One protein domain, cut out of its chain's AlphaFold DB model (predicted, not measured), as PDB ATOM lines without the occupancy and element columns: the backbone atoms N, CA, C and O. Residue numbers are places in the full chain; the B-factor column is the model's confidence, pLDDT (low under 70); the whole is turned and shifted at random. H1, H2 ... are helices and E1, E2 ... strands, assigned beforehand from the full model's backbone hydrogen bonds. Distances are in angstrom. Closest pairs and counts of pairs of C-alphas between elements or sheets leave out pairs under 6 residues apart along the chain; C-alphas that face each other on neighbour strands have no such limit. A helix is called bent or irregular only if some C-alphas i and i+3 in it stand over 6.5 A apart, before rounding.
ATOM      1  N   LEU A 331      25.767 -24.837 -28.900       85.25
ATOM      2  CA  LEU A 331      25.003 -23.600 -28.778       85.25
ATOM      3  C   LEU A 331      25.841 -22.526 -28.086       85.25
ATOM      4  O   LEU A 331      26.657 -22.806 -27.204       85.25
ATOM      5  N   THR A 332      25.600 -21.279 -28.465       79.75
ATOM      6  CA  THR A 332      26.233 -20.121 -27.848       79.75
ATOM      7  C   THR A 332      25.186 -19.238 -27.196       79.75
ATOM      8  O   THR A 332      24.148 -18.925 -27.779       79.75
ATOM      9  N   PHE A 333      25.472 -18.827 -25.966       73.31
ATOM     10  CA  PHE A 333      24.644 -17.895 -25.216       73.31
ATOM     11  C   PHE A 333      25.410 -16.596 -25.009       73.31
ATOM     12  O   PHE A 333      26.596 -16.599 -24.675       73.31
ATOM     13  N   SER A 334      24.717 -15.479 -25.191       66.62
ATOM     14  CA  SER A 334      25.227 -14.152 -24.868       66.62
ATOM     15  C   SER A 334      24.262 -13.519 -23.884       66.62
ATOM     16  O   SER A 334      23.088 -13.332 -24.196       66.62
ATOM     17  N   ASN A 335      24.752 -13.218 -22.686       63.94
ATOM     18  CA  ASN A 335      24.030 -12.405 -21.722       63.94
ATOM     19  C   ASN A 335      25.005 -11.353 -21.163       63.94
ATOM     20  O   ASN A 335      26.023 -11.731 -20.569       63.94
ATOM     21  N   PRO A 336      24.727 -10.047 -21.346       60.41
ATOM     22  CA  PRO A 336      25.541  -8.964 -20.800       60.41
ATOM     23  C   PRO A 336      25.790  -9.062 -19.289       60.41
ATOM     24  O   PRO A 336      26.846  -8.637 -18.826       60.41
ATOM     25  N   GLU A 337      24.867  -9.651 -18.527       64.81
ATOM     26  CA  GLU A 337      24.990  -9.824 -17.073       64.81
ATOM     27  C   GLU A 337      26.138 -10.767 -16.687       64.81
ATOM     28  O   GLU A 337      26.769 -10.594 -15.644       64.81
ATOM     29  N   PHE A 338      26.483 -11.724 -17.555       68.56
ATOM     30  CA  PHE A 338      27.564 -12.677 -17.302       68.56
ATOM     31  C   PHE A 338      28.952 -12.122 -17.657       68.56
ATOM     32  O   PHE A 338      29.953 -12.752 -17.331       68.56
ATOM     33  N   GLN A 339      29.050 -10.926 -18.257       64.25
ATOM     34  CA  GLN A 339      30.339 -10.297 -18.597       64.25
ATOM     35  C   GLN A 339      31.190  -9.958 -17.369       64.25
ATOM     36  O   GLN A 339      32.414  -9.903 -17.465       64.25
ATOM     37  N   GLN A 340      30.547  -9.686 -16.231       68.12
ATOM     38  CA  GLN A 340      31.229  -9.327 -14.984       68.12
ATOM     39  C   GLN A 340      31.633 -10.557 -14.157       68.12
ATOM     40  O   GLN A 340      32.361 -10.420 -13.175       68.12
ATOM     41  N   ILE A 341      31.167 -11.747 -14.542       75.31
ATOM     42  CA  ILE A 341      31.457 -12.989 -13.834       75.31
ATOM     43  C   ILE A 341      32.813 -13.501 -14.310       75.31
ATOM     44  O   ILE A 341      33.004 -13.811 -15.484       75.31
ATOM     45  N   ASN A 342      33.768 -13.613 -13.390       76.12
ATOM     46  CA  ASN A 342      35.013 -14.308 -13.677       76.12
ATOM     47  C   ASN A 342      34.723 -15.819 -13.746       76.12
ATOM     48  O   ASN A 342      34.258 -16.383 -12.753       76.12
ATOM     49  N   PRO A 343      35.027 -16.506 -14.867       78.44
ATOM     50  CA  PRO A 343      34.739 -17.930 -15.012       78.44
ATOM     51  C   PRO A 343      35.337 -18.780 -13.889       78.44
ATOM     52  O   PRO A 343      34.751 -19.788 -13.523       78.44
ATOM     53  N   LEU A 344      36.483 -18.381 -13.324       80.56
ATOM     54  CA  LEU A 344      37.160 -19.118 -12.250       80.56
ATOM     55  C   LEU A 344      36.409 -19.098 -10.913       80.56
ATOM     56  O   LEU A 344      36.663 -19.973 -10.084       80.56
ATOM     57  N   ASP A 345      35.493 -18.150 -10.721       85.06
ATOM     58  CA  ASP A 345      34.670 -18.052  -9.512       85.06
ATOM     59  C   ASP A 345      33.468 -19.013  -9.562       85.06
ATOM     60  O   ASP A 345      32.826 -19.270  -8.543       85.06
ATOM     61  N   LEU A 346      33.173 -19.582 -10.738       87.75
ATOM     62  CA  LEU A 346      32.114 -20.568 -10.921       87.75
ATOM     63  C   LEU A 346      32.587 -21.987 -10.552       87.75
ATOM     64  O   LEU A 346      33.754 -22.344 -10.766       87.75
ATOM     65  N   PRO A 347      31.681 -22.848 -10.049       89.25
ATOM     66  CA  PRO A 347      31.984 -24.260  -9.848       89.25
ATOM     67  C   PRO A 347      32.296 -24.935 -11.189       89.25
ATOM     68  O   PRO A 347      31.718 -24.595 -12.221       89.25
ATOM     69  N   ASP A 348      33.214 -25.903 -11.176       89.75
ATOM     70  CA  ASP A 348      33.493 -26.716 -12.362       89.75
ATOM     71  C   ASP A 348      32.342 -27.690 -12.602       89.75
ATOM     72  O   ASP A 348      31.837 -28.282 -11.644       89.75
ATOM     73  N   ILE A 349      31.972 -27.927 -13.859       89.69
ATOM     74  CA  ILE A 349      30.930 -28.901 -14.207       89.69
ATOM     75  C   ILE A 349      31.206 -30.297 -13.622       89.69
ATOM     76  O   ILE A 349      30.278 -30.992 -13.217       89.69
ATOM     77  N   SER A 350      32.479 -30.692 -13.500       87.31
ATOM     78  CA  SER A 350      32.880 -31.973 -12.900       87.31
ATOM     79  C   SER A 350      32.723 -32.029 -11.376       87.31
ATOM     80  O   SER A 350      32.708 -33.117 -10.804       87.31
ATOM     81  N   SER A 351      32.596 -30.875 -10.715       88.12
ATOM     82  CA  SER A 351      32.424 -30.766  -9.261       88.12
ATOM     83  C   SER A 351      30.960 -30.767  -8.813       88.12
ATOM     84  O   SER A 351      30.689 -30.845  -7.614       88.12
ATOM     85  N   LEU A 352      30.017 -30.684  -9.755       88.62
ATOM     86  CA  LEU A 352      28.594 -30.616  -9.452       88.62
ATOM     87  C   LEU A 352      28.036 -31.978  -9.043       88.62
ATOM     88  O   LEU A 352      28.256 -32.999  -9.696       88.62
ATOM     89  N   SER A 353      27.212 -31.962  -8.003       86.31
ATOM     90  CA  SER A 353      26.373 -33.088  -7.610       86.31
ATOM     91  C   SER A 353      24.950 -32.927  -8.172       86.31
ATOM     92  O   SER A 353      24.562 -31.815  -8.543       86.31
ATOM     93  N   PRO A 354      24.134 -33.995  -8.217       81.75
ATOM     94  CA  PRO A 354      22.726 -33.892  -8.614       81.75
ATOM     95  C   PRO A 354      21.917 -32.935  -7.724       81.75
ATOM     96  O   PRO A 354      20.945 -32.342  -8.175       81.75
ATOM     97  N   GLU A 355      22.326 -32.751  -6.464       81.38
ATOM     98  CA  GLU A 355      21.661 -31.861  -5.501       81.38
ATOM     99  C   GLU A 355      21.811 -30.376  -5.865       81.38
ATOM    100  O   GLU A 355      21.055 -29.538  -5.383       81.38
ATOM    101  N   ASN A 356      22.766 -30.044  -6.743       78.81
ATOM    102  CA  ASN A 356      22.954 -28.689  -7.253       78.81
ATOM    103  C   ASN A 356      21.999 -28.343  -8.409       78.81
ATOM    104  O   ASN A 356      22.005 -27.204  -8.871       78.81
ATOM    105  N   ALA A 357      21.196 -29.298  -8.892       76.12
ATOM    106  CA  ALA A 357      20.245 -29.074  -9.974       76.12
ATOM    107  C   ALA A 357      19.134 -28.107  -9.548       76.12
ATOM    108  O   ALA A 357      18.346 -28.392  -8.643       76.12
ATOM    109  N   ARG A 358      19.042 -26.963 -10.232       68.44
ATOM    110  CA  ARG A 358      17.900 -26.058 -10.100       68.44
ATOM    111  C   ARG A 358      16.736 -26.592 -10.933       68.44
ATOM    112  O   ARG A 358      16.917 -26.959 -12.092       68.44
ATOM    113  N   ALA A 359      15.541 -26.615 -10.348       57.25
ATOM    114  CA  ALA A 359      14.325 -26.954 -11.077       57.25
ATOM    115  C   ALA A 359      14.127 -25.981 -12.253       57.25
ATOM    116  O   ALA A 359      14.119 -24.767 -12.057       57.25
ATOM    117  N   GLY A 360      14.049 -26.569 -13.446       54.75
ATOM    118  CA  GLY A 360      13.799 -25.958 -14.748       54.75
ATOM    119  C   GLY A 360      14.505 -24.654 -15.106       54.75
ATOM    120  O   GLY A 360      13.928 -23.789 -15.746       54.75
ATOM    121  N   GLY A 361      15.799 -24.568 -14.795       64.81
ATOM    122  CA  GLY A 361      16.684 -23.559 -15.372       64.81
ATOM    123  C   GLY A 361      18.074 -24.121 -15.654       64.81
ATOM    124  O   GLY A 361      18.561 -25.000 -14.939       64.81
ATOM    125  N   GLY A 362      18.726 -23.604 -16.696       76.19
ATOM    126  CA  GLY A 362      20.141 -23.868 -16.945       76.19
ATOM    127  C   GLY A 362      21.005 -23.337 -15.797       76.19
ATOM    128  O   GLY A 362      20.794 -22.237 -15.292       76.19
ATOM    129  N   THR A 363      21.985 -24.122 -15.361       85.12
ATOM    130  CA  THR A 363      22.960 -23.728 -14.340       85.12
ATOM    131  C   THR A 363      24.210 -23.194 -15.026       85.12
ATOM    132  O   THR A 363      24.817 -23.892 -15.839       85.12
ATOM    133  N   LEU A 364      24.588 -21.956 -14.707       87.19
ATOM    134  CA  LEU A 364      25.824 -21.350 -15.191       87.19
ATOM    135  C   LEU A 364      27.012 -21.885 -14.386       87.19
ATOM    136  O   LEU A 364      27.081 -21.685 -13.174       87.19
ATOM    137  N   VAL A 365      27.948 -22.544 -15.062       90.69
ATOM    138  CA  VAL A 365      29.149 -23.142 -14.461       90.69
ATOM    139  C   VAL A 365      30.367 -22.909 -15.346       90.69
ATOM    140  O   VAL A 365      30.246 -22.357 -16.438       90.69
ATOM    141  N   ARG A 366      31.553 -23.340 -14.905       90.19
ATOM    142  CA  ARG A 366      32.740 -23.371 -15.771       90.19
ATOM    143  C   ARG A 366      33.035 -24.776 -16.281       90.19
ATOM    144  O   ARG A 366      32.880 -25.760 -15.560       90.19
ATOM    145  N   ASN A 367      33.534 -24.858 -17.506       87.69
ATOM    146  CA  ASN A 367      34.155 -26.054 -18.059       87.69
ATOM    147  C   ASN A 367      35.558 -25.669 -18.550       87.69
ATOM    148  O   ASN A 367      35.727 -24.998 -19.569       87.69
ATOM    149  N   GLY A 368      36.580 -25.992 -17.756       84.69
ATOM    150  CA  GLY A 368      37.926 -25.461 -17.974       84.69
ATOM    151  C   GLY A 368      37.978 -23.940 -17.775       84.69
ATOM    152  O   GLY A 368      37.822 -23.465 -16.649       84.69
ATOM    153  N   LYS A 369      38.239 -23.193 -18.861       79.19
ATOM    154  CA  LYS A 369      38.304 -21.714 -18.879       79.19
ATOM    155  C   LYS A 369      37.032 -21.048 -19.412       79.19
ATOM    156  O   LYS A 369      36.930 -19.827 -19.362       79.19
ATOM    157  N   GLU A 370      36.106 -21.830 -19.950       84.50
ATOM    158  CA  GLU A 370      34.881 -21.321 -20.556       84.50
ATOM    159  C   GLU A 370      33.749 -21.324 -19.534       84.50
ATOM    160  O   GLU A 370      33.666 -22.221 -18.691       84.50
ATOM    161  N   MET A 371      32.861 -20.335 -19.620       84.75
ATOM    162  CA  MET A 371      31.574 -20.397 -18.933       84.75
ATOM    163  C   MET A 371      30.602 -21.167 -19.810       84.75
ATOM    164  O   MET A 371      30.522 -20.926 -21.010       84.75
ATOM    165  N   VAL A 372      29.856 -22.086 -19.221       89.38
ATOM    166  CA  VAL A 372      28.909 -22.935 -19.935       89.38
ATOM    167  C   VAL A 372      27.595 -22.987 -19.175       89.38
ATOM    168  O   VAL A 372      27.562 -22.867 -17.950       89.38
ATOM    169  N   VAL A 373      26.507 -23.183 -19.908       88.50
ATOM    170  CA  VAL A 373      25.203 -23.474 -19.315       88.50
ATOM    171  C   VAL A 373      25.018 -24.982 -19.336       88.50
ATOM    172  O   VAL A 373      25.182 -25.615 -20.380       88.50
ATOM    173  N   CYS A 374      24.684 -25.577 -18.196       90.12
ATOM    174  CA  CYS A 374      24.414 -27.007 -18.098       90.12
ATOM    175  C   CYS A 374      23.110 -27.306 -17.362       90.12
ATOM    176  O   CYS A 374      22.662 -26.534 -16.520       90.12
ATOM    177  N   THR A 375      22.522 -28.464 -17.636       90.00
ATOM    178  CA  THR A 375      21.358 -28.976 -16.906       90.00
ATOM    179  C   THR A 375      21.617 -30.397 -16.431       90.00
ATOM    180  O   THR A 375      22.347 -31.151 -17.080       90.00
ATOM    181  N   TRP A 376      21.043 -30.772 -15.292       90.19
ATOM    182  CA  TRP A 376      21.077 -32.155 -14.840       90.19
ATOM    183  C   TRP A 376      20.063 -32.973 -15.639       90.19
ATOM    184  O   TRP A 376      18.892 -32.609 -15.707       90.19
ATOM    185  N   SER A 377      20.502 -34.093 -16.214       89.12
ATOM    186  CA  SER A 377      19.597 -35.049 -16.845       89.12
ATOM    187  C   SER A 377      19.543 -36.347 -16.053       89.12
ATOM    188  O   SER A 377      20.568 -37.008 -15.847       89.12
ATOM    189  N   ASN A 378      18.328 -36.747 -15.674       87.88
ATOM    190  CA  ASN A 378      18.103 -38.013 -14.986       87.88
ATOM    191  C   ASN A 378      18.361 -39.205 -15.905       87.88
ATOM    192  O   ASN A 378      19.040 -40.137 -15.488       87.88
ATOM    193  N   GLY A 379      17.899 -39.160 -17.159       86.94
ATOM    194  CA  GLY A 379      18.097 -40.246 -18.126       86.94
ATOM    195  C   GLY A 379      19.562 -40.525 -18.463       86.94
ATOM    196  O   GLY A 379      19.957 -41.676 -18.643       86.94
ATOM    197  N   TYR A 380      20.388 -39.479 -18.516       88.94
ATOM    198  CA  TYR A 380      21.823 -39.605 -18.789       88.94
ATOM    199  C   TYR A 380      22.682 -39.762 -17.527       88.94
ATOM    200  O   TYR A 380      23.882 -40.016 -17.651       88.94
ATOM    201  N   HIS A 381      22.092 -39.603 -16.337       89.00
ATOM    202  CA  HIS A 381      22.769 -39.616 -15.036       89.00
ATOM    203  C   HIS A 381      24.005 -38.703 -14.969       89.00
ATOM    204  O   HIS A 381      25.026 -39.056 -14.373       89.00
ATOM    205  N   ARG A 382      23.932 -37.531 -15.608       90.75
ATOM    206  CA  ARG A 382      25.018 -36.544 -15.628       90.75
ATOM    207  C   ARG A 382      24.509 -35.145 -15.953       90.75
ATOM    208  O   ARG A 382      23.421 -34.971 -16.503       90.75
ATOM    209  N   TRP A 383      25.363 -34.161 -15.695       91.38
ATOM    210  CA  TRP A 383      25.205 -32.810 -16.215       91.38
ATOM    211  C   TRP A 383      25.464 -32.785 -17.725       91.38
ATOM    212  O   TRP A 383      26.505 -33.248 -18.199       91.38
ATOM    213  N   LEU A 384      24.501 -32.265 -18.480       91.19
ATOM    214  CA  LEU A 384      24.601 -32.032 -19.915       91.19
ATOM    215  C   LEU A 384      24.948 -30.565 -20.158       91.19
ATOM    216  O   LEU A 384      24.254 -29.681 -19.661       91.19
ATOM    217  N   GLN A 385      25.995 -30.307 -20.938       92.00
ATOM    218  CA  GLN A 385      26.305 -28.965 -21.426       92.00
ATOM    219  C   GLN A 385      25.321 -28.595 -22.542       92.00
ATOM    220  O   GLN A 385      25.241 -29.288 -23.555       92.00
ATOM    221  N   ILE A 386      24.588 -27.503 -22.340       87.56
ATOM    222  CA  ILE A 386      23.583 -26.965 -23.265       87.56
ATOM    223  C   ILE A 386      24.171 -25.862 -24.141       87.56
ATOM    224  O   ILE A 386      23.519 -25.428 -25.073       87.56
ATOM    225  N   GLY A 387      25.392 -25.409 -23.860       86.12
ATOM    226  CA  GLY A 387      26.130 -24.478 -24.705       86.12
ATOM    227  C   GLY A 387      27.168 -23.687 -23.926       86.12
ATOM    228  O   GLY A 387      27.266 -23.794 -22.699       86.12
ATOM    229  N   THR A 388      27.938 -22.882 -24.646       83.50
ATOM    230  CA  THR A 388      28.982 -22.023 -24.088       83.50
ATOM    231  C   THR A 388      28.484 -20.585 -23.999       83.50
ATOM    232  O   THR A 388      27.895 -20.049 -24.939       83.50
ATOM    233  N   VAL A 389      28.725 -19.940 -22.862       80.75
ATOM    234  CA  VAL A 389      28.524 -18.502 -22.710       80.75
ATOM    235  C   VAL A 389      29.742 -17.798 -23.274       80.75
ATOM    236  O   VAL A 389      30.853 -17.910 -22.753       80.75
ATOM    237  N   VAL A 390      29.528 -17.057 -24.351       71.25
ATOM    238  CA  VAL A 390      30.598 -16.308 -24.995       71.25
ATOM    239  C   VAL A 390      30.691 -14.948 -24.311       71.25
ATOM    240  O   VAL A 390      29.849 -14.075 -24.514       71.25
TER     241      VAL A 390
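Overview. This is residues 331 to 390 of the 718 residues of the protein "Phospholipase A2 activator protein" of Tritrichomonas foetus (UniProt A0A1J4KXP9). A strongly twisted sheet of three antiparallel strands, a meander, makes the core; a long stretch without named elements, residues 341 to 362, loops round on its E1 side, and a small irregular helix, H1, lies at one end of the long axis. The turn between E2 and E3 lies at the other end. The printed part has 60 residues, with one named helix and three named strands in the order H1, E1, E2, E3; the sheet's order is E1, E2, E3. Under half of the residues are in named elements, which are mostly strand. The whole is compact, with a radius of gyration of the C-alphas of 11.1 A, and elongated, spanning 32 by 20 by 17 A.

Arrangement. E2, residues 370 to 377, is the inner strand. E1, residues 363 to 367, forms an antiparallel hairpin with it at 124 degrees; N 365 and O 372 are 2.9 A apart, within hydrogen-bond range. E3, residues 382 to 389, forms another with E2 at 146 degrees, with N 384 and O 375 2.8 A apart. E3 bends by 56 degrees at residue 386. Residues 332 to 333 pair, parallel, with residues 388 to 389 of E3. H1, residues 336 to 340, is only just not on the sheet, with 4 pairs of C-alphas within 10 A. It is apart from E2, and only just apart from E3, at 8.0 A. H1 is only just irregular: C-alphas 337 and 340 are 6.6 A apart. Its backbone has 0 of 1 O i to N i+4 pairs and 1 of 2 O i to N i+3 pairs within hydrogen-bond range.

Along the chain. E2 measures 20.9 A, E3 19.7 A, E1 12.0 A and H1 8.1 A from first to last C-alpha. H1 begins at C-alpha 336 (25.541, -8.964, -20.800), and E3 ends at C-alpha 389 (28.524, -18.502, -22.710).

Size, cuts and confidence. The two C-alphas farthest apart, those of Gln 340 and Gly 379, are 33.7 A apart. The printed part has no cut. The link from H1 to E1 is long, with 22 residues; the other two are tight. Residues 334 to 340 and 358 to 361 have pLDDT under 70.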